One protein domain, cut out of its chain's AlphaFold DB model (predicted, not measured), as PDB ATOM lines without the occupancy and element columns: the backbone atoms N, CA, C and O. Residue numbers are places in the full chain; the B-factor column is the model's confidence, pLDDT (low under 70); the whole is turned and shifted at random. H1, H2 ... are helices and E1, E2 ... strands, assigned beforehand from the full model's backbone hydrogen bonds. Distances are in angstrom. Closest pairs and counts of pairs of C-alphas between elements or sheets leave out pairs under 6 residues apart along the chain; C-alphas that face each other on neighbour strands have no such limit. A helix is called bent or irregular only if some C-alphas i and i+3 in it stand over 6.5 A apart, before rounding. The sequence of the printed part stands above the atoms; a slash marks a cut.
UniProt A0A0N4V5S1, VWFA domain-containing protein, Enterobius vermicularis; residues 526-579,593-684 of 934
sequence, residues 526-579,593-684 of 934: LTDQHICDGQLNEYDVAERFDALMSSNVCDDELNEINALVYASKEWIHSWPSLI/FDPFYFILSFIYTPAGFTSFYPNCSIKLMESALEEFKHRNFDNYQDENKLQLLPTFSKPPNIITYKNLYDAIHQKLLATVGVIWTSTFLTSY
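This is residues 526 to 579 and 593 to 684 of the 934 residues of the protein "VWFA domain-containing protein" of Enterobius vermicularis (UniProt A0A0N4V5S1). A twisted antiparallel sheet of five strands makes a wall, and the long kinked helix H5 packs slantwise over one face of it, mainly over E1, wall and helix together forming a two-layer core. Short helices lie round this core: H3 and H4 run one after the other beside the edge strand E2, H1 and H2 make a separate corner past one end of the sheet, and H6 sits past the other end. The printed part has 146 residues, with six named helices and five named strands in the order H1 H2 H3 H4 E1 E2 H5 E3 E4 E5 H6, and the class is mixed, helices and strands. The sheet's order is E2 E1 E5 E4 E3. The whole is compact, with a radius of gyration of the C-alphas of 16.1 A, and spans 50 by 41 by 28 A.

The sheet holds E2, residues 609 to 613, E1, residues 598 to 604, E5, residues 668 to 677, E4, residues 653 to 661, and E3, residues 643 to 646, in that order, with E2 and E3 as edge strands. E1 and E5 are antiparallel at 168 degrees, with N 602 and O 673 at 2.9 A, within hydrogen-bond range. The hairpin of E1 and E2 has N 603 and O 611 at 2.8 A, and the hairpin of E4 and E5 has N 656 and O 674 at 2.8 A. The hairpin of E3 and E4 has N 645 and O 655 at 2.8 A. E3, E4 and E5 form a meander, each strand the antiparallel neighbour of the one before. H5, residues 615 to 630, is on one face of the sheet, an arrangement of two layers, at a height over the sheet of 7.3 A. It lies over E1, where the closest C-alphas are those of Leu 600 and Ser 617, 6.9 A apart. On the local plane its line and that of E1 stand at 57 degrees, slantwise to the strands but only just. H3, residues 559 to 567, only grazes the sheet; its closest C-alpha to E2 is that of Ile 561, 7.1 A from that of Phe 609. H4, residues 569 to 574, grazes the sheet with residues 571 to 572, and H6, residues 679 to 684, with residues 679 to 681. H1, residues 531 to 538, touches H2, residues 544 to 550, about perpendicular at 73 degrees, with the closest C-alphas, those of Leu 536 and Arg 544, 5.8 A apart; neither is on the sheet. H2, H3, H4 and H6 have every O i to N i+4 pair within hydrogen-bond range; H5 has 10 of 12, and H1 has 0 of 4, with 3 of 5 O i to N i+3 pairs within range.

E5 is 27.0 A long from first to last C-alpha, E4 25.8 A and E1 18.0 A, with C-alpha 598 at (51.719, 27.396, -117.860). E2 measures 14.1 A and E3 10.2 A. H5 measures 22.9 A and has a kink of 36 degrees near residue 622. It is irregular, with C-alphas 616 and 619 8.1 A apart, and so is H1, with C-alphas 533 and 536 8.0 A apart. H1 begins at C-alpha 531, (79.807, 41.535, -112.647), and is 12.2 A long; H3 is 12.3 A long. H2 measures 9.9 A, H4 8.7 A and H6 8.5 A, ending at C-alpha 684, (46.864, 20.088, -127.949).

The two C-alphas farthest apart are those of Asp 556 and Ser 683, at 50.4 A. Residues 580 to 592 are cut out between H4 and E1, and C-alphas 579 and 593 are 18.8 A apart across the cut. The link from H5 to E3, residues 631 to 642, is long, and residues 629 to 636, of which 629 to 630 belong to H5, stand free. The mean pLDDT of the printed part is 77.3; 33 residues are under 70, among them 626 to 640 and 553 to 557.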
ATOM      1  N   LEU A 526      71.042  37.187-111.014       82.44
ATOM      2  CA  LEU A 526      72.296  37.659-111.567       82.44
ATOM      3  C   LEU A 526      73.293  36.501-111.586       82.44
ATOM      4  O   LEU A 526      73.816  36.084-110.553       82.44
ATOM      5  N   THR A 527      73.502  35.936-112.768       76.62
ATOM      6  CA  THR A 527      74.215  34.663-112.924       76.62
ATOM      7  C   THR A 527      75.672  34.806-113.334       76.62
ATOM      8  O   THR A 527      76.435  33.856-113.139       76.62
ATOM      9  N   ASP A 528      76.053  35.952-113.895       73.62
ATOM     10  CA  ASP A 528      77.435  36.223-114.263       73.62
ATOM     11  C   ASP A 528      78.248  36.590-113.011       73.62
ATOM     12  O   ASP A 528      77.842  37.393-112.170       73.62
ATOM     13  N   GLN A 529      79.388  35.922-112.866       68.38
ATOM     14  CA  GLN A 529      80.298  36.054-111.735       68.38
ATOM     15  C   GLN A 529      81.321  37.175-111.929       68.38
ATOM     16  O   GLN A 529      82.010  37.516-110.967       68.38
ATOM     17  N   HIS A 530      81.436  37.716-113.145       67.88
ATOM     18  CA  HIS A 530      82.363  38.799-113.482       67.88
ATOM     19  C   HIS A 530      81.793  40.175-113.143       67.88
ATOM     20  O   HIS A 530      82.552  41.125-112.976       67.88
ATOM     21  N   ILE A 531      80.469  40.277-112.984       72.56
ATOM     22  CA  ILE A 531      79.807  41.535-112.647       72.56
ATOM     23  C   ILE A 531      80.371  42.066-111.339       72.56
ATOM     24  O   ILE A 531      80.519  41.321-110.360       72.56
ATOM     25  N   CYS A 532      80.619  43.377-111.303       72.19
ATOM     26  CA  CYS A 532      81.099  44.038-110.103       72.19
ATOM     27  C   CYS A 532      82.454  43.487-109.644       72.19
ATOM     28  O   CYS A 532      82.691  43.314-108.444       72.19
ATOM     29  N   ASP A 533      83.328  43.111-110.580       65.12
ATOM     30  CA  ASP A 533      84.630  42.535-110.252       65.12
ATOM     31  C   ASP A 533      84.512  41.233-109.412       65.12
ATOM     32  O   ASP A 533      85.415  40.839-108.660       65.12
ATOM     33  N   GLY A 534      83.353  40.569-109.468       66.00
ATOM     34  CA  GLY A 534      83.013  39.408-108.650       66.00
ATOM     35  C   GLY A 534      82.793  39.695-107.163       66.00
ATOM     36  O   GLY A 534      82.778  38.759-106.362       66.00
ATOM     37  N   GLN A 535      82.609  40.956-106.762       68.88
ATOM     38  CA  GLN A 535      82.283  41.331-105.376       68.88
ATOM     39  C   GLN A 535      80.934  40.758-104.921       68.88
ATOM     40  O   GLN A 535      80.759  40.428-103.752       68.88
ATOM     41  N   LEU A 536      80.006  40.550-105.857       72.94
ATOM     42  CA  LEU A 536      78.705  39.937-105.585       72.94
ATOM     43  C   LEU A 536      78.784  38.414-105.388       72.94
ATOM     44  O   LEU A 536      77.781  37.793-105.047       72.94
ATOM     45  N   ASN A 537      79.953  37.786-105.581       69.38
ATOM     46  CA  ASN A 537      80.072  36.329-105.501       69.38
ATOM     47  C   ASN A 537      79.898  35.755-104.087       69.38
ATOM     48  O   ASN A 537      79.691  34.548-103.960       69.38
ATOM     49  N   GLU A 538      79.951  36.596-103.051       66.38
ATOM     50  CA  GLU A 538      79.662  36.203-101.666       66.38
ATOM     51  C   GLU A 538      78.168  35.927-101.423       66.38
ATOM     52  O   GLU A 538      77.833  35.152-100.528       66.38
ATOM     53  N   TYR A 539      77.288  36.519-102.238       72.44
ATOM     54  CA  TYR A 539      75.839  36.351-102.156       72.44
ATOM     55  C   TYR A 539      75.362  35.181-103.020       72.44
ATOM     56  O   TYR A 539      75.944  34.869-104.073       72.44
ATOM     57  N   ASP A 540      74.267  34.548-102.595       72.56
ATOM     58  CA  ASP A 540      73.626  33.516-103.404       72.56
ATOM     59  C   ASP A 540      73.030  34.116-104.683       72.56
ATOM     60  O   ASP A 540      72.700  35.300-104.732       72.56
ATOM     61  N   VAL A 541      72.899  33.315-105.741       74.12
ATOM     62  CA  VAL A 541      72.517  33.801-107.084       74.12
ATOM     63  C   VAL A 541      71.188  34.576-107.072       74.12
ATOM     64  O   VAL A 541      71.046  35.558-107.805       74.12
ATOM     65  N   ALA A 542      70.254  34.178-106.204       74.81
ATOM     66  CA  ALA A 542      68.974  34.848-105.972       74.81
ATOM     67  C   ALA A 542      69.098  36.219-105.279       74.81
ATOM     68  O   ALA A 542      68.289  37.110-105.513       74.81
ATOM     69  N   GLU A 543      70.117  36.409-104.439       81.38
ATOM     70  CA  GLU A 543      70.300  37.612-103.614       81.38
ATOM     71  C   GLU A 543      71.192  38.660-104.292       81.38
ATOM     72  O   GLU A 543      71.149  39.843-103.952       81.38
ATOM     73  N   ARG A 544      71.993  38.250-105.283       84.62
ATOM     74  CA  ARG A 544      72.959  39.121-105.973       84.62
ATOM     75  C   ARG A 544      72.334  40.357-106.602       84.62
ATOM     76  O   ARG A 544      72.932  41.425-106.544       84.62
ATOM     77  N   PHE A 545      71.157  40.223-107.211       85.19
ATOM     78  CA  PHE A 545      70.476  41.362-107.827       85.19
ATOM     79  C   PHE A 545      70.031  42.386-106.774       85.19
ATOM     80  O   PHE A 545      70.202  43.588-106.960       85.19
ATOM     81  N   ASP A 546      69.540  41.914-105.630       82.56
ATOM     82  CA  ASP A 546      69.120  42.779-104.528       82.56
ATOM     83  C   ASP A 546      70.319  43.461-103.856       82.56
ATOM     84  O   ASP A 546      70.267  44.658-103.561       82.56
ATOM     85  N   ALA A 547      71.437  42.748-103.695       81.50
ATOM     86  CA  ALA A 547      72.706  43.316-103.237       81.50
ATOM     87  C   ALA A 547      73.261  44.367-104.219       81.50
ATOM     88  O   ALA A 547      73.743  45.427-103.806       81.50
ATOM     89  N   LEU A 548      73.141  44.112-105.527       82.75
ATOM     90  CA  LEU A 548      73.534  45.059-106.568       82.75
ATOM     91  C   LEU A 548      72.688  46.332-106.511       82.75
ATOM     92  O   LEU A 548      73.236  47.424-106.602       82.75
ATOM     93  N   MET A 549      71.371  46.215-106.333       81.00
ATOM     94  CA  MET A 549      70.458  47.363-106.323       81.00
ATOM     95  C   MET A 549      70.480  48.163-105.012       81.00
ATOM     96  O   MET A 549      70.145  49.346-105.026       81.00
ATOM     97  N   SER A 550      70.875  47.551-103.892       76.88
ATOM     98  CA  SER A 550      70.913  48.193-102.565       76.88
ATOM     99  C   SER A 550      72.235  48.885-102.223       76.88
ATOM    100  O   SER A 550      72.275  49.695-101.296       76.88
ATOM    101  N   SER A 551      73.313  48.597-102.952       70.31
ATOM    102  CA  SER A 551      74.644  49.157-102.705       70.31
ATOM    103  C   SER A 551      75.062  50.147-103.804       70.31
ATOM    104  O   SER A 551      74.668  50.003-104.957       70.31
ATOM    105  N   ASN A 552      75.889  51.147-103.478       70.06
ATOM    106  CA  ASN A 552      76.503  52.065-104.467       70.06
ATOM    107  C   ASN A 552      77.778  51.466-105.092       70.06
ATOM    108  O   ASN A 552      78.722  52.171-105.443       70.06
ATOM    109  N   VAL A 553      77.874  50.140-105.098       60.53
ATOM    110  CA  VAL A 553      79.095  49.419-105.438       60.53
ATOM    111  C   VAL A 553      79.060  49.115-106.944       60.53
ATOM    112  O   VAL A 553      78.061  48.599-107.444       60.53
ATOM    113  N   CYS A 554      80.146  49.460-107.649       65.06
ATOM    114  CA  CYS A 554      80.389  49.269-109.096       65.06
ATOM    115  C   CYS A 554      79.525  50.071-110.091       65.06
ATOM    116  O   CYS A 554      79.255  49.594-111.194       65.06
ATOM    117  N   ASP A 555      79.115  51.296-109.756       65.94
ATOM    118  CA  ASP A 555      78.270  52.101-110.656       65.94
ATOM    119  C   ASP A 555      78.919  52.404-112.031       65.94
ATOM    120  O   ASP A 555      78.194  52.566-113.015       65.94
ATOM    121  N   ASP A 556      80.255  52.391-112.136       58.94
ATOM    122  CA  ASP A 556      80.995  52.695-113.374       58.94
ATOM    123  C   ASP A 556      81.030  51.532-114.398       58.94
ATOM    124  O   ASP A 556      81.238  51.767-115.588       58.94
ATOM    125  N   GLU A 557      80.781  50.281-113.980       62.94
ATOM    126  CA  GLU A 557      80.909  49.072-114.829       62.94
ATOM    127  C   GLU A 557      79.562  48.494-115.303       62.94
ATOM    128  O   GLU A 557      79.515  47.531-116.067       62.94
ATOM    129  N   LEU A 558      78.439  49.065-114.864       71.88
ATOM    130  CA  LEU A 558      77.111  48.448-115.004       71.88
ATOM    131  C   LEU A 558      76.259  49.032-116.131       71.88
ATOM    132  O   LEU A 558      75.064  48.761-116.189       71.88
ATOM    133  N   ASN A 559      76.832  49.832-117.028       78.25
ATOM    134  CA  ASN A 559      76.051  50.563-118.024       78.25
ATOM    135  C   ASN A 559      75.186  49.646-118.921       78.25
ATOM    136  O   ASN A 559      74.010  49.923-119.145       78.25
ATOM    137  N   GLU A 560      75.730  48.518-119.387       78.25
ATOM    138  CA  GLU A 560      74.970  47.552-120.195       78.25
ATOM    139  C   GLU A 560      73.866  46.858-119.392       78.25
ATOM    140  O   GLU A 560      72.722  46.774-119.841       78.25
ATOM    141  N   ILE A 561      74.171  46.438-118.165       81.50
ATOM    142  CA  ILE A 561      73.202  45.784-117.279       81.50
ATOM    143  C   ILE A 561      72.080  46.754-116.895       81.50
ATOM    144  O   ILE A 561      70.910  46.387-116.948       81.50
ATOM    145  N   ASN A 562      72.406  48.004-116.567       85.56
ATOM    146  CA  ASN A 562      71.431  49.041-116.238       85.56
ATOM    147  C   ASN A 562      70.482  49.307-117.414       85.56
ATOM    148  O   ASN A 562      69.267  49.390-117.211       85.56
ATOM    149  N   ALA A 563      71.016  49.376-118.639       85.94
ATOM    150  CA  ALA A 563      70.224  49.530-119.853       85.94
ATOM    151  C   ALA A 563      69.281  48.334-120.079       85.94
ATOM    152  O   ALA A 563      68.094  48.532-120.343       85.94
ATOM    153  N   LEU A 564      69.777  47.101-119.924       84.88
ATOM    154  CA  LEU A 564      68.986  45.876-120.087       84.88
ATOM    155  C   LEU A 564      67.882  45.747-119.026       84.88
ATOM    156  O   LEU A 564      66.735  45.434-119.352       84.88
ATOM    157  N   VAL A 565      68.196  46.049-117.763       86.25
ATOM    158  CA  VAL A 565      67.215  46.085-116.669       86.25
ATOM    159  C   VAL A 565      66.137  47.126-116.971       86.25
ATOM    160  O   VAL A 565      64.949  46.820-116.865       86.25
ATOM    161  N   TYR A 566      66.514  48.327-117.415       87.56
ATOM    162  CA  TYR A 566      65.548  49.351-117.811       87.56
ATOM    163  C   TYR A 566      64.677  48.911-118.999       87.56
ATOM    164  O   TYR A 566      63.466  49.124-118.973       87.56
ATOM    165  N   ALA A 567      65.251  48.243-120.002       87.38
ATOM    166  CA  ALA A 567      64.511  47.724-121.153       87.38
ATOM    167  C   ALA A 567      63.477  46.653-120.753       87.38
ATOM    168  O   ALA A 567      62.391  46.595-121.322       87.38
ATOM    169  N   SER A 568      63.764  45.848-119.722       88.12
ATOM    170  CA  SER A 568      62.820  44.851-119.191       88.12
ATOM    171  C   SER A 568      61.631  45.434-118.411       88.12
ATOM    172  O   SER A 568      60.710  44.696-118.059       88.12
ATOM    173  N   LYS A 569      61.611  46.749-118.151       88.38
ATOM    174  CA  LYS A 569      60.606  47.421-117.313       88.38
ATOM    175  C   LYS A 569      59.166  47.139-117.746       88.38
ATOM    176  O   LYS A 569      58.329  46.817-116.906       88.38
ATOM    177  N   GLU A 570      58.864  47.270-119.037       87.94
ATOM    178  CA  GLU A 570      57.500  47.072-119.547       87.94
ATOM    179  C   GLU A 570      57.033  45.627-119.370       87.94
ATOM    180  O   GLU A 570      55.908  45.387-118.935       87.94
ATOM    181  N   TRP A 571      57.923  44.660-119.614       88.81
ATOM    182  CA  TRP A 571      57.627  43.250-119.382       88.81
ATOM    183  C   TRP A 571      57.377  42.962-117.897       88.81
ATOM    184  O   TRP A 571      56.402  42.295-117.566       88.81
ATOM    185  N   ILE A 572      58.189  43.520-116.991       86.81
ATOM    186  CA  ILE A 572      58.021  43.359-115.536       86.81
ATOM    187  C   ILE A 572      56.660  43.903-115.074       86.81
ATOM    188  O   ILE A 572      55.975  43.245-114.293       86.81
ATOM    189  N   HIS A 573      56.253  45.076-115.570       85.81
ATOM    190  CA  HIS A 573      54.972  45.698-115.218       85.81
ATOM    191  C   HIS A 573      53.758  45.059-115.903       85.81
ATOM    192  O   HIS A 573      52.635  45.280-115.456       85.81
ATOM    193  N   SER A 574      53.959  44.269-116.963       85.81
ATOM    194  CA  SER A 574      52.865  43.554-117.633       85.81
ATOM    195  C   SER A 574      52.278  42.416-116.788       85.81
ATOM    196  O   SER A 574      51.142  41.999-117.021       85.81
ATOM    197  N   TRP A 575      53.027  41.921-115.795       84.88
ATOM    198  CA  TRP A 575      52.579  40.843-114.922       84.88
ATOM    199  C   TRP A 575      51.733  41.368-113.752       84.88
ATOM    200  O   TRP A 575      52.091  42.364-113.121       84.88
ATOM    201  N   PRO A 576      50.622  40.690-113.423       77.12
ATOM    202  CA  PRO A 576      49.719  41.119-112.363       77.12
ATOM    203  C   PRO A 576      50.357  41.034-110.966       77.12
ATOM    204  O   PRO A 576      51.109  40.113-110.647       77.12
ATOM    205  N   SER A 577      50.014  41.995-110.104       71.88
ATOM    206  CA  SER A 577      50.444  42.035-108.703       71.88
ATOM    207  C   SER A 577      49.645  41.070-107.822       71.88
ATOM    208  O   SER A 577      48.479  40.778-108.090       71.88
ATOM    209  N   LEU A 578      50.252  40.615-106.722       66.19
ATOM    210  CA  LEU A 578      49.600  39.729-105.754       66.19
ATOM    211  C   LEU A 578      48.404  40.433-105.082       66.19
ATOM    212  O   LEU A 578      48.564  41.497-104.485       66.19
ATOM    213  N   ILE A 579      47.217  39.828-105.157       64.56
ATOM    214  CA  ILE A 579      46.033  40.255-104.394       64.56
ATOM    215  C   ILE A 579      46.213  39.777-102.943       64.56
ATOM    216  O   ILE A 579      46.696  38.667-102.711       64.56
ATOM    217  N   PHE A 593      46.829  32.601-121.557       74.75
ATOM    218  CA  PHE A 593      47.563  31.469-120.988       74.75
ATOM    219  C   PHE A 593      46.619  30.504-120.270       74.75
ATOM    220  O   PHE A 593      45.741  30.922-119.516       74.75
ATOM    221  N   ASP A 594      46.823  29.205-120.483       79.44
ATOM    222  CA  ASP A 594      46.092  28.164-119.767       79.44
ATOM    223  C   ASP A 594      46.772  27.893-118.407       79.44
ATOM    224  O   ASP A 594      47.934  27.460-118.388       79.44
ATOM    225  N   PRO A 595      46.081  28.120-117.273       77.81
ATOM    226  CA  PRO A 595      46.643  27.917-115.939       77.81
ATOM    227  C   PRO A 595      47.033  26.464-115.646       77.81
ATOM    228  O   PRO A 595      47.809  26.225-114.726       77.81
ATOM    229  N   PHE A 596      46.528  25.490-116.408       82.12
ATOM    230  CA  PHE A 596      46.882  24.082-116.242       82.12
ATOM    231  C   PHE A 596      48.237  23.726-116.878       82.12
ATOM    232  O   PHE A 596      48.903  22.782-116.446       82.12
ATOM    233  N   TYR A 597      48.651  24.460-117.916       85.62
ATOM    234  CA  TYR A 597      49.847  24.144-118.705       85.62
ATOM    235  C   TYR A 597      51.003  25.125-118.495       85.62
ATOM    236  O   TYR A 597      52.161  24.747-118.695       85.62
ATOM    237  N   PHE A 598      50.714  26.367-118.112       86.94
ATOM    238  CA  PHE A 598      51.719  27.396-117.860       86.94
ATOM    239  C   PHE A 598      52.474  27.147-116.546       86.94
ATOM    240  O   PHE A 598      51.856  26.916-115.509       86.94
ATOM    241  N   ILE A 599      53.808  27.244-116.574       85.56
ATOM    242  CA  ILE A 599      54.655  27.120-115.376       85.56
ATOM    243  C   ILE A 599      55.320  28.453-115.025       85.56
ATOM    244  O   ILE A 599      55.158  28.954-113.911       85.56
ATOM    245  N   LEU A 600      56.118  29.004-115.945       88.56
ATOM    246  CA  LEU A 600      56.807  30.282-115.753       88.56
ATOM    247  C   LEU A 600      57.165  30.935-117.092       88.56
ATOM    248  O   LEU A 600      57.315  30.249-118.100       88.56
ATOM    249  N   SER A 601      57.371  32.248-117.089       90.25
ATOM    250  CA  SER A 601      57.937  33.021-118.197       90.25
ATOM    251  C   SER A 601      59.186  33.767-117.741       90.25
ATOM    252  O   SER A 601      59.293  34.138-116.573       90.25
ATOM    253  N   PHE A 602      60.140  33.979-118.645       91.25
ATOM    254  CA  PHE A 602      61.414  34.608-118.320       91.25
ATOM    255  C   PHE A 602      61.974  35.455-119.463       91.25
ATOM    256  O   PHE A 602      61.697  35.223-120.643       91.25
ATOM    257  N   ILE A 603      62.825  36.402-119.076       91.12
ATOM    258  CA  ILE A 603      63.779  37.106-119.926       91.12
ATOM    259  C   ILE A 603      65.164  36.787-119.379       91.12
ATOM    260  O   ILE A 603      65.439  37.047-118.210       91.12
ATOM    261  N   TYR A 604      66.021  36.230-120.220       87.69
ATOM    262  CA  TYR A 604      67.427  35.972-119.940       87.69
ATOM    263  C   TYR A 604      68.285  36.863-120.836       87.69
ATOM    264  O   TYR A 604      67.981  37.018-122.013       87.69
ATOM    265  N   THR A 605      69.362  37.433-120.311       83.81
ATOM    266  CA  THR A 605      70.311  38.237-121.093       83.81
ATOM    267  C   THR A 605      71.704  37.605-121.050       83.81
ATOM    268  O   THR A 605      72.088  37.077-120.002       83.81
ATOM    269  N   PRO A 606      72.493  37.666-122.142       75.44
ATOM    270  CA  PRO A 606      73.873  37.169-122.149       75.44
ATOM    271  C   PRO A 606      74.771  37.830-121.096       75.44
ATOM    272  O   PRO A 606      75.631  37.162-120.534       75.44
ATOM    273  N   ALA A 607      74.496  39.093-120.746       74.69
ATOM    274  CA  ALA A 607      75.157  39.831-119.665       74.69
ATOM    275  C   ALA A 607      74.833  39.300-118.248       74.69
ATOM    276  O   ALA A 607      75.181  39.918-117.247       74.69
ATOM    277  N   GLY A 608      74.120  38.174-118.132       78.06
ATOM    278  CA  GLY A 608      73.906  37.456-116.877       78.06
ATOM    279  C   GLY A 608      72.680  37.881-116.071       78.06
ATOM    280  O   GLY A 608      72.399  37.239-115.054       78.06
ATOM    281  N   PHE A 609      71.929  38.899-116.503       86.56
ATOM    282  CA  PHE A 609      70.675  39.321-115.872       86.56
ATOM    283  C   PHE A 609      69.496  38.468-116.353       86.56
ATOM    284  O   PHE A 609      69.330  38.237-117.551       86.56
ATOM    285  N   THR A 610      68.666  38.007-115.416       89.44
ATOM    286  CA  THR A 610      67.422  37.283-115.702       89.44
ATOM    287  C   THR A 610      66.278  37.845-114.871       89.44
ATOM    288  O   THR A 610      66.429  38.028-113.665       89.44
ATOM    289  N   SER A 611      65.111  38.033-115.479       90.38
ATOM    290  CA  SER A 611      63.851  38.301-114.779       90.38
ATOM    291  C   SER A 611      62.832  37.221-115.120       90.38
ATOM    292  O   SER A 611      62.696  36.864-116.290       90.38
ATOM    293  N   PHE A 612      62.102  36.702-114.135       90.31
ATOM    294  CA  PHE A 612      61.145  35.615-114.356       90.31
ATOM    295  C   PHE A 612      59.875  35.764-113.515       90.31
ATOM    296  O   PHE A 612      59.881  36.346-112.432       90.31
ATOM    297  N   TYR A 613      58.774  35.214-114.021       88.00
ATOM    298  CA  TYR A 613      57.471  35.186-113.372       88.00
ATOM    299  C   TYR A 613      56.901  33.762-113.409       88.00
ATOM    300  O   TYR A 613      56.874  33.170-114.489       88.00
ATOM    301  N   PRO A 614      56.387  33.214-112.297       86.69
ATOM    302  CA  PRO A 614      56.345  33.806-110.959       86.69
ATOM    303  C   PRO A 614      57.616  33.514-110.133       86.69
ATOM    304  O   PRO A 614      58.263  32.481-110.305       86.69
ATOM    305  N   ASN A 615      57.935  34.385-109.171       81.25
ATOM    306  CA  ASN A 615      59.112  34.286-108.292       81.25
ATOM    307  C   ASN A 615      59.152  32.971-107.483       81.25
ATOM    308  O   ASN A 615      60.213  32.430-107.191       81.25
ATOM    309  N   CYS A 616      57.997  32.379-107.175       79.50
ATOM    310  CA  CYS A 616      57.922  31.084-106.490       79.50
ATOM    311  C   CYS A 616      58.510  29.908-107.281       79.50
ATOM    312  O   CYS A 616      58.832  28.875-106.693       79.50
ATOM    313  N   SER A 617      58.679  30.053-108.596       79.25
ATOM    314  CA  SER A 617      59.250  29.029-109.475       79.25
ATOM    315  C   SER A 617      60.783  29.099-109.552       79.25
ATOM    316  O   SER A 617      61.380  28.590-110.501       79.25
ATOM    317  N   ILE A 618      61.433  29.695-108.540       78.94
ATOM    318  CA  ILE A 618      62.878  29.962-108.479       78.94
ATOM    319  C   ILE A 618      63.732  28.721-108.784       78.94
ATOM    320  O   ILE A 618      64.592  28.762-109.658       78.94
ATOM    321  N   LYS A 619      63.412  27.572-108.168       78.69
ATOM    322  CA  LYS A 619      64.148  26.306-108.349       78.69
ATOM    323  C   LYS A 619      64.057  25.763-109.778       78.69
ATOM    324  O   LYS A 619      65.021  25.196-110.286       78.69
ATOM    325  N   LEU A 620      62.896  25.909-110.427       80.06
ATOM    326  CA  LEU A 620      62.734  25.484-111.820       80.06
ATOM    327  C   LEU A 620      63.534  26.388-112.757       80.06
ATOM    328  O   LEU A 620      64.156  25.890-113.691       80.06
ATOM    329  N   MET A 621      63.543  27.694-112.493       84.88
ATOM    330  CA  MET A 621      64.309  28.641-113.294       84.88
ATOM    331  C   MET A 621      65.823  28.426-113.138       84.88
ATOM    332  O   MET A 621      66.530  28.440-114.140       84.88
ATOM    333  N   GLU A 622      66.330  28.135-111.934       78.00
ATOM    334  CA  GLU A 622      67.736  27.737-111.736       78.00
ATOM    335  C   GLU A 622      68.103  26.504-112.574       78.00
ATOM    336  O   GLU A 622      69.113  26.507-113.279       78.00
ATOM    337  N   SER A 623      67.250  25.472-112.558       74.69
ATOM    338  CA  SER A 623      67.450  24.273-113.379       74.69
ATOM    339  C   SER A 623      67.427  24.582-114.881       74.69
ATOM    340  O   SER A 623      68.204  23.995-115.631       74.69
ATOM    341  N   ALA A 624      66.551  25.487-115.326       76.12
ATOM    342  CA  ALA A 624      66.467  25.910-116.721       76.12
ATOM    343  C   ALA A 624      67.708  26.711-117.153       76.12
ATOM    344  O   ALA A 624      68.246  26.473-118.232       76.12
ATOM    345  N   LEU A 625      68.203  27.622-116.307       75.50
ATOM    346  CA  LEU A 625      69.410  28.415-116.568       75.50
ATOM    347  C   LEU A 625      70.660  27.543-116.691       75.50
ATOM    348  O   LEU A 625      71.487  27.785-117.569       75.50
ATOM    349  N   GLU A 626      70.794  26.518-115.848       68.00
ATOM    350  CA  GLU A 626      71.861  25.529-116.003       68.00
ATOM    351  C   GLU A 626      71.762  24.827-117.362       68.00
ATOM    352  O   GLU A 626      72.771  24.691-118.052       68.00
ATOM    353  N   GLU A 627      70.562  24.445-117.806       66.31
ATOM    354  CA  GLU A 627      70.377  23.801-119.111       66.31
ATOM    355  C   GLU A 627      70.742  24.720-120.291       66.31
ATOM    356  O   GLU A 627      71.391  24.267-121.238       66.31
ATOM    357  N   PHE A 628      70.413  26.014-120.213       66.94
ATOM    358  CA  PHE A 628      70.837  27.011-121.201       66.94
ATOM    359  C   PHE A 628      72.360  27.163-121.249       66.94
ATOM    360  O   PHE A 628      72.949  27.076-122.328       66.94
ATOM    361  N   LYS A 629      73.011  27.298-120.086       60.69
ATOM    362  CA  LYS A 629      74.476  27.389-119.981       60.69
ATOM    363  C   LYS A 629      75.175  26.133-120.507       60.69
ATOM    364  O   LYS A 629      76.192  26.230-121.191       60.69
ATOM    365  N   HIS A 630      74.635  24.951-120.210       55.03
ATOM    366  CA  HIS A 630      75.187  23.663-120.636       55.03
ATOM    367  C   HIS A 630      75.119  23.437-122.144       55.03
ATOM    368  O   HIS A 630      75.950  22.713-122.693       55.03
ATOM    369  N   ARG A 631      74.134  24.040-122.810       57.22
ATOM    370  CA  ARG A 631      73.908  23.868-124.243       57.22
ATOM    371  C   ARG A 631      74.460  25.004-125.092       57.22
ATOM    372  O   ARG A 631      74.166  24.957-126.280       57.22
ATOM    373  N   ASN A 632      75.225  25.953-124.523       51.38
ATOM    374  CA  ASN A 632      75.753  27.175-125.163       51.38
ATOM    375  C   ASN A 632      76.193  26.987-126.633       51.38
ATOM    376  O   ASN A 632      77.344  26.718-126.960       51.38
ATOM    377  N   PHE A 633      75.178  27.025-127.492       51.28
ATOM    378  CA  PHE A 633      74.915  27.811-128.682       51.28
ATOM    379  C   PHE A 633      76.098  28.535-129.306       51.28
ATOM    380  O   PHE A 633      76.197  29.751-129.189       51.28
ATOM    381  N   ASP A 634      76.915  27.816-130.073       44.69
ATOM    382  CA  ASP A 634      77.792  28.489-131.037       44.69
ATOM    383  C   ASP A 634      77.590  28.091-132.502       44.69
ATOM    384  O   ASP A 634      77.990  28.865-133.367       44.69
ATOM    385  N   ASN A 635      76.927  26.974-132.842       45.59
ATOM    386  CA  ASN A 635      77.082  26.468-134.217       45.59
ATOM    387  C   ASN A 635      75.830  26.205-135.070       45.59
ATOM    388  O   ASN A 635      76.010  26.090-136.279       45.59
ATOM    389  N   TYR A 636      74.596  26.130-134.547       48.16
ATOM    390  CA  TYR A 636      73.504  25.554-135.364       48.16
ATOM    391  C   TYR A 636      72.065  26.057-135.144       48.16
ATOM    392  O   TYR A 636      71.132  25.345-135.508       48.16
ATOM    393  N   GLN A 637      71.840  27.257-134.605       55.22
ATOM    394  CA  GLN A 637      70.468  27.775-134.489       55.22
ATOM    395  C   GLN A 637      70.089  28.724-135.620       55.22
ATOM    396  O   GLN A 637      70.794  29.686-135.897       55.22
ATOM    397  N   ASP A 638      68.940  28.446-136.236       54.59
ATOM    398  CA  ASP A 638      68.267  29.357-137.156       54.59
ATOM    399  C   ASP A 638      67.706  30.538-136.346       54.59
ATOM    400  O   ASP A 638      66.783  30.371-135.541       54.59
ATOM    401  N   GLU A 639      68.281  31.724-136.541       61.62
ATOM    402  CA  GLU A 639      68.119  32.915-135.688       61.62
ATOM    403  C   GLU A 639      66.661  33.407-135.566       61.62
ATOM    404  O   GLU A 639      66.307  34.072-134.595       61.62
ATOM    405  N   ASN A 640      65.780  33.010-136.489       67.88
ATOM    406  CA  ASN A 640      64.392  33.481-136.562       67.88
ATOM    407  C   ASN A 640      63.318  32.468-136.119       67.88
ATOM    408  O   ASN A 640      62.132  32.816-136.113       67.88
ATOM    409  N   LYS A 641      63.682  31.230-135.752       78.38
ATOM    410  CA  LYS A 641      62.707  30.187-135.371       78.38
ATOM    411  C   LYS A 641      62.375  30.221-133.876       78.38
ATOM    412  O   LYS A 641      63.243  30.469-133.043       78.38
ATOM    413  N   LEU A 642      61.123  29.914-133.526       86.81
ATOM    414  CA  LEU A 642      60.743  29.588-132.148       86.81
ATOM    415  C   LEU A 642      61.373  28.245-131.767       86.81
ATOM    416  O   LEU A 642      61.123  27.237-132.429       86.81
ATOM    417  N   GLN A 643      62.171  28.236-130.705       85.19
ATOM    418  CA  GLN A 643      62.939  27.077-130.268       85.19
ATOM    419  C   GLN A 643      62.205  26.307-129.166       85.19
ATOM    420  O   GLN A 643      61.607  26.910-128.274       85.19
ATOM    421  N   LEU A 644      62.251  24.973-129.224       85.56
ATOM    422  CA  LEU A 644      61.651  24.065-128.244       85.56
ATOM    423  C   LEU A 644      62.701  23.147-127.628       85.56
ATOM    424  O   LEU A 644      63.345  22.354-128.319       85.56
ATOM    425  N   LEU A 645      62.804  23.207-126.305       80.00
ATOM    426  CA  LEU A 645      63.759  22.448-125.520       80.00
ATOM    427  C   LEU A 645      63.039  21.654-124.422       80.00
ATOM    428  O   LEU A 645      62.531  22.246-123.473       80.00
ATOM    429  N   PRO A 646      62.975  20.320-124.524       76.19
ATOM    430  CA  PRO A 646      62.493  19.497-123.430       76.19
ATOM    431  C   PRO A 646      63.567  19.407-122.347       76.19
ATOM    432  O   PRO A 646      64.728  19.123-122.645       76.19
ATOM    433  N   THR A 647      63.159  19.622-121.101       71.06
ATOM    434  CA  THR A 647      64.038  19.559-119.933       71.06
ATOM    435  C   THR A 647      64.134  18.133-119.407       71.06
ATOM    436  O   THR A 647      63.132  17.420-119.351       71.06
ATOM    437  N   PHE A 648      65.296  17.757-118.879       61.62
ATOM    438  CA  PHE A 648      65.502  16.445-118.247       61.62
ATOM    439  C   PHE A 648      65.069  16.376-116.769       61.62
ATOM    440  O   PHE A 648      65.382  15.402-116.079       61.62
ATOM    441  N   SER A 649      64.374  17.398-116.257       59.25
ATOM    442  CA  SER A 649      63.824  17.382-114.900       59.25
ATOM    443  C   SER A 649      62.774  16.278-114.737       59.25
ATOM    444  O   SER A 649      62.152  15.838-115.701       59.25
ATOM    445  N   LYS A 650      62.555  15.824-113.499       57.12
ATOM    446  CA  LYS A 650      61.406  14.984-113.141       57.12
ATOM    447  C   LYS A 650      60.454  15.819-112.275       57.12
ATOM    448  O   LYS A 650      60.842  16.134-111.149       57.12
ATOM    449  N   PRO A 651      59.250  16.178-112.759       61.72
ATOM    450  CA  PRO A 651      58.669  15.856-114.072       61.72
ATOM    451  C   PRO A 651      59.320  16.628-115.244       61.72
ATOM    452  O   PRO A 651      59.908  17.694-115.014       61.72
ATOM    453  N   PRO A 652      59.247  16.100-116.484       71.19
ATOM    454  CA  PRO A 652      59.764  16.782-117.667       71.19
ATOM    455  C   PRO A 652      58.907  18.007-118.000       71.19
ATOM    456  O   PRO A 652      57.683  17.978-117.896       71.19
ATOM    457  N   ASN A 653      59.557  19.082-118.430       85.00
ATOM    458  CA  ASN A 653      58.936  20.326-118.869       85.00
ATOM    459  C   ASN A 653      59.405  20.662-120.287       85.00
ATOM    460  O   ASN A 653      60.363  20.084-120.801       85.00
ATOM    461  N   ILE A 654      58.722  21.601-120.935       85.94
ATOM    462  CA  ILE A 654      59.059  22.062-122.283       85.94
ATOM    463  C   ILE A 654      59.330  23.556-122.215       85.94
ATOM    464  O   ILE A 654      58.433  24.343-121.929       85.94
ATOM    465  N   ILE A 655      60.563  23.952-122.502       87.38
ATOM    466  CA  ILE A 655      60.947  25.352-122.625       87.38
ATOM    467  C   ILE A 655      60.762  25.771-124.077       87.38
ATOM    468  O   ILE A 655      61.390  25.227-124.983       87.38
ATOM    469  N   THR A 656      59.907  26.758-124.300       89.00
ATOM    470  CA  THR A 656      59.800  27.469-125.576       89.00
ATOM    471  C   THR A 656      60.511  28.803-125.443       89.00
ATOM    472  O   THR A 656      60.223  29.538-124.497       89.00
ATOM    473  N   TYR A 657      61.413  29.140-126.358       88.38
ATOM    474  CA  TYR A 657      62.118  30.419-126.308       88.38
ATOM    475  C   TYR A 657      62.392  30.990-127.693       88.38
ATOM    476  O   TYR A 657      62.394  30.283-128.703       88.38
ATOM    477  N   LYS A 658      62.627  32.298-127.724       87.19
ATOM    478  CA  LYS A 658      63.044  33.036-128.908       87.19
ATOM    479  C   LYS A 658      64.152  34.010-128.532       87.19
ATOM    480  O   LYS A 658      64.097  34.659-127.488       87.19
ATOM    481  N   ASN A 659      65.142  34.110-129.405       85.38
ATOM    482  CA  ASN A 659      66.240  35.047-129.259       85.38
ATOM    483  C   ASN A 659      65.864  36.396-129.882       85.38
ATOM    484  O   ASN A 659      65.239  36.455-130.942       85.38
ATOM    485  N   LEU A 660      66.217  37.473-129.190       85.56
ATOM    486  CA  LEU A 660      66.062  38.851-129.625       85.56
ATOM    487  C   LEU A 660      67.435  39.370-130.030       85.56
ATOM    488  O   LEU A 660      68.343  39.443-129.199       85.56
ATOM    489  N   TYR A 661      67.565  39.728-131.302       81.44
ATOM    490  CA  TYR A 661      68.798  40.250-131.872       81.44
ATOM    491  C   TYR A 661      68.659  41.735-132.193       81.44
ATOM    492  O   TYR A 661      67.567  42.217-132.508       81.44
ATOM    493  N   ASP A 662      69.776  42.451-132.129       79.56
ATOM    494  CA  ASP A 662      69.878  43.795-132.680       79.56
ATOM    495  C   ASP A 662      69.670  43.773-134.203       79.56
ATOM    496  O   ASP A 662      70.246  42.946-134.911       79.56
ATOM    497  N   ALA A 663      68.878  44.713-134.715       79.75
ATOM    498  CA  ALA A 663      68.536  44.781-136.132       79.75
ATOM    499  C   ALA A 663      69.744  45.117-137.020       79.75
ATOM    500  O   ALA A 663      69.771  44.720-138.185       79.75
ATOM    501  N   ILE A 664      70.724  45.853-136.483       79.75
ATOM    502  CA  ILE A 664      71.868  46.360-137.247       79.75
ATOM    503  C   ILE A 664      73.019  45.353-137.225       79.75
ATOM    504  O   ILE A 664      73.539  44.990-138.278       79.75
ATOM    505  N   HIS A 665      73.408  44.885-136.039       74.94
ATOM    506  CA  HIS A 665      74.624  44.089-135.857       74.94
ATOM    507  C   HIS A 665      74.361  42.607-135.559       74.94
ATOM    508  O   HIS A 665      75.314  41.863-135.344       74.94
ATOM    509  N   GLN A 666      73.093  42.178-135.492       74.69
ATOM    510  CA  GLN A 666      72.700  40.806-135.133       74.69
ATOM    511  C   GLN A 666      73.296  40.324-133.790       74.69
ATOM    512  O   GLN A 666      73.481  39.130-133.565       74.69
ATOM    513  N   LYS A 667      73.591  41.244-132.856       77.31
ATOM    514  CA  LYS A 667      74.007  40.895-131.486       77.31
ATOM    515  C   LYS A 667      72.811  40.348-130.714       77.31
ATOM    516  O   LYS A 667      71.752  40.967-130.710       77.31
ATOM    517  N   LEU A 668      72.991  39.222-130.024       79.00
ATOM    518  CA  LEU A 668      71.990  38.679-129.105       79.00
ATOM    519  C   LEU A 668      71.833  39.621-127.904       79.00
ATOM    520  O   LEU A 668      72.769  39.796-127.130       79.00
ATOM    521  N   LEU A 669      70.651  40.210-127.741       81.31
ATOM    522  CA  LEU A 669      70.341  41.117-126.631       81.31
ATOM    523  C   LEU A 669      69.691  40.368-125.465       81.31
ATOM    524  O   LEU A 669      70.057  40.557-124.306       81.31
ATOM    525  N   ALA A 670      68.720  39.509-125.774       85.31
ATOM    526  CA  ALA A 670      67.996  38.733-124.778       85.31
ATOM    527  C   ALA A 670      67.374  37.474-125.389       85.31
ATOM    528  O   ALA A 670      67.047  37.428-126.571       85.31
ATOM    529  N   THR A 671      67.140  36.472-124.558       86.81
ATOM    530  CA  THR A 671      66.327  35.298-124.853       86.81
ATOM    531  C   THR A 671      65.068  35.372-124.005       86.81
ATOM    532  O   THR A 671      65.136  35.393-122.776       86.81
ATOM    533  N   VAL A 672      63.912  35.408-124.658       89.75
ATOM    534  CA  VAL A 672      62.605  35.428-123.990       89.75
ATOM    535  C   VAL A 672      61.945  34.067-124.125       89.75
ATOM    536  O   VAL A 672      62.032  33.435-125.179       89.75
ATOM    537  N   GLY A 673      61.290  33.593-123.070       90.25
ATOM    538  CA  GLY A 673      60.719  32.255-123.091       90.25
ATOM    539  C   GLY A 673      59.618  31.991-122.078       90.25
ATOM    540  O   GLY A 673      59.312  32.795-121.193       90.25
ATOM    541  N   VAL A 674      59.006  30.824-122.255       89.88
ATOM    542  CA  VAL A 674      57.961  30.256-121.402       89.88
ATOM    543  C   VAL A 674      58.263  28.780-121.193       89.88
ATOM    544  O   VAL A 674      58.649  28.079-122.130       89.88
ATOM    545  N   ILE A 675      58.088  28.313-119.962       88.94
ATOM    546  CA  ILE A 675      58.154  26.904-119.597       88.94
ATOM    547  C   ILE A 675      56.727  26.380-119.454       88.94
ATOM    548  O   ILE A 675      55.901  26.956-118.740       88.94
ATOM    549  N   TRP A 676      56.469  25.269-120.128       88.56
ATOM    550  CA  TRP A 676      55.202  24.555-120.154       88.56
ATOM    551  C   TRP A 676      55.353  23.181-119.507       88.56
ATOM    552  O   TRP A 676      56.443  22.600-119.504       88.56
ATOM    553  N   THR A 677      54.250  22.619-119.022       87.25
ATOM    554  CA  THR A 677      54.210  21.204-118.636       87.25
ATOM    555  C   THR A 677      54.396  20.306-119.869       87.25
ATOM    556  O   THR A 677      54.000  20.661-120.984       87.25
ATOM    557  N   SER A 678      54.979  19.114-119.699       81.62
ATOM    558  CA  SER A 678      55.191  18.166-120.812       81.62
ATOM    559  C   SER A 678      53.905  17.749-121.532       81.62
ATOM    560  O   SER A 678      53.920  17.407-122.718       81.62
ATOM    561  N   THR A 679      52.769  17.806-120.837       84.25
ATOM    562  CA  THR A 679      51.473  17.379-121.364       84.25
ATOM    563  C   THR A 679      50.835  18.405-122.296       84.25
ATOM    564  O   THR A 679      49.962  18.019-123.072       84.25
ATOM    565  N   PHE A 680      51.287  19.665-122.296       86.62
ATOM    566  CA  PHE A 680      50.706  20.749-123.095       86.62
ATOM    567  C   PHE A 680      50.597  20.402-124.584       86.62
ATOM    568  O   PHE A 680      49.498  20.320-125.141       86.62
ATOM    569  N   LEU A 681      51.735  20.118-125.228       85.19
ATOM    570  CA  LEU A 681      51.765  19.802-126.657       85.19
ATOM    571  C   LEU A 681      51.067  18.482-126.965       85.19
ATOM    572  O   LEU A 681      50.431  18.358-128.007       85.19
ATOM    573  N   THR A 682      51.135  17.507-126.060       84.88
ATOM    574  CA  THR A 682      50.453  16.222-126.248       84.88
ATOM    575  C   THR A 682      48.935  16.383-126.208       84.88
ATOM    576  O   THR A 682      48.249  15.821-127.062       84.88
ATOM    577  N   SER A 683      48.396  17.158-125.265       84.12
ATOM    578  CA  SER A 683      46.964  17.449-125.174       84.12
ATOM    579  C   SER A 683      46.477  18.251-126.373       84.12
ATOM    580  O   SER A 683      45.466  17.887-126.973       84.12
ATOM    581  N   TYR A 684      47.220  19.283-126.783       83.94
ATOM    582  CA  TYR A 684      46.864  20.088-127.949       83.94
ATOM    583  C   TYR A 684      46.923  19.270-129.244       83.94
ATOM    584  O   TYR A 684      45.986  19.288-130.040       83.94
TER     585      TYR A 684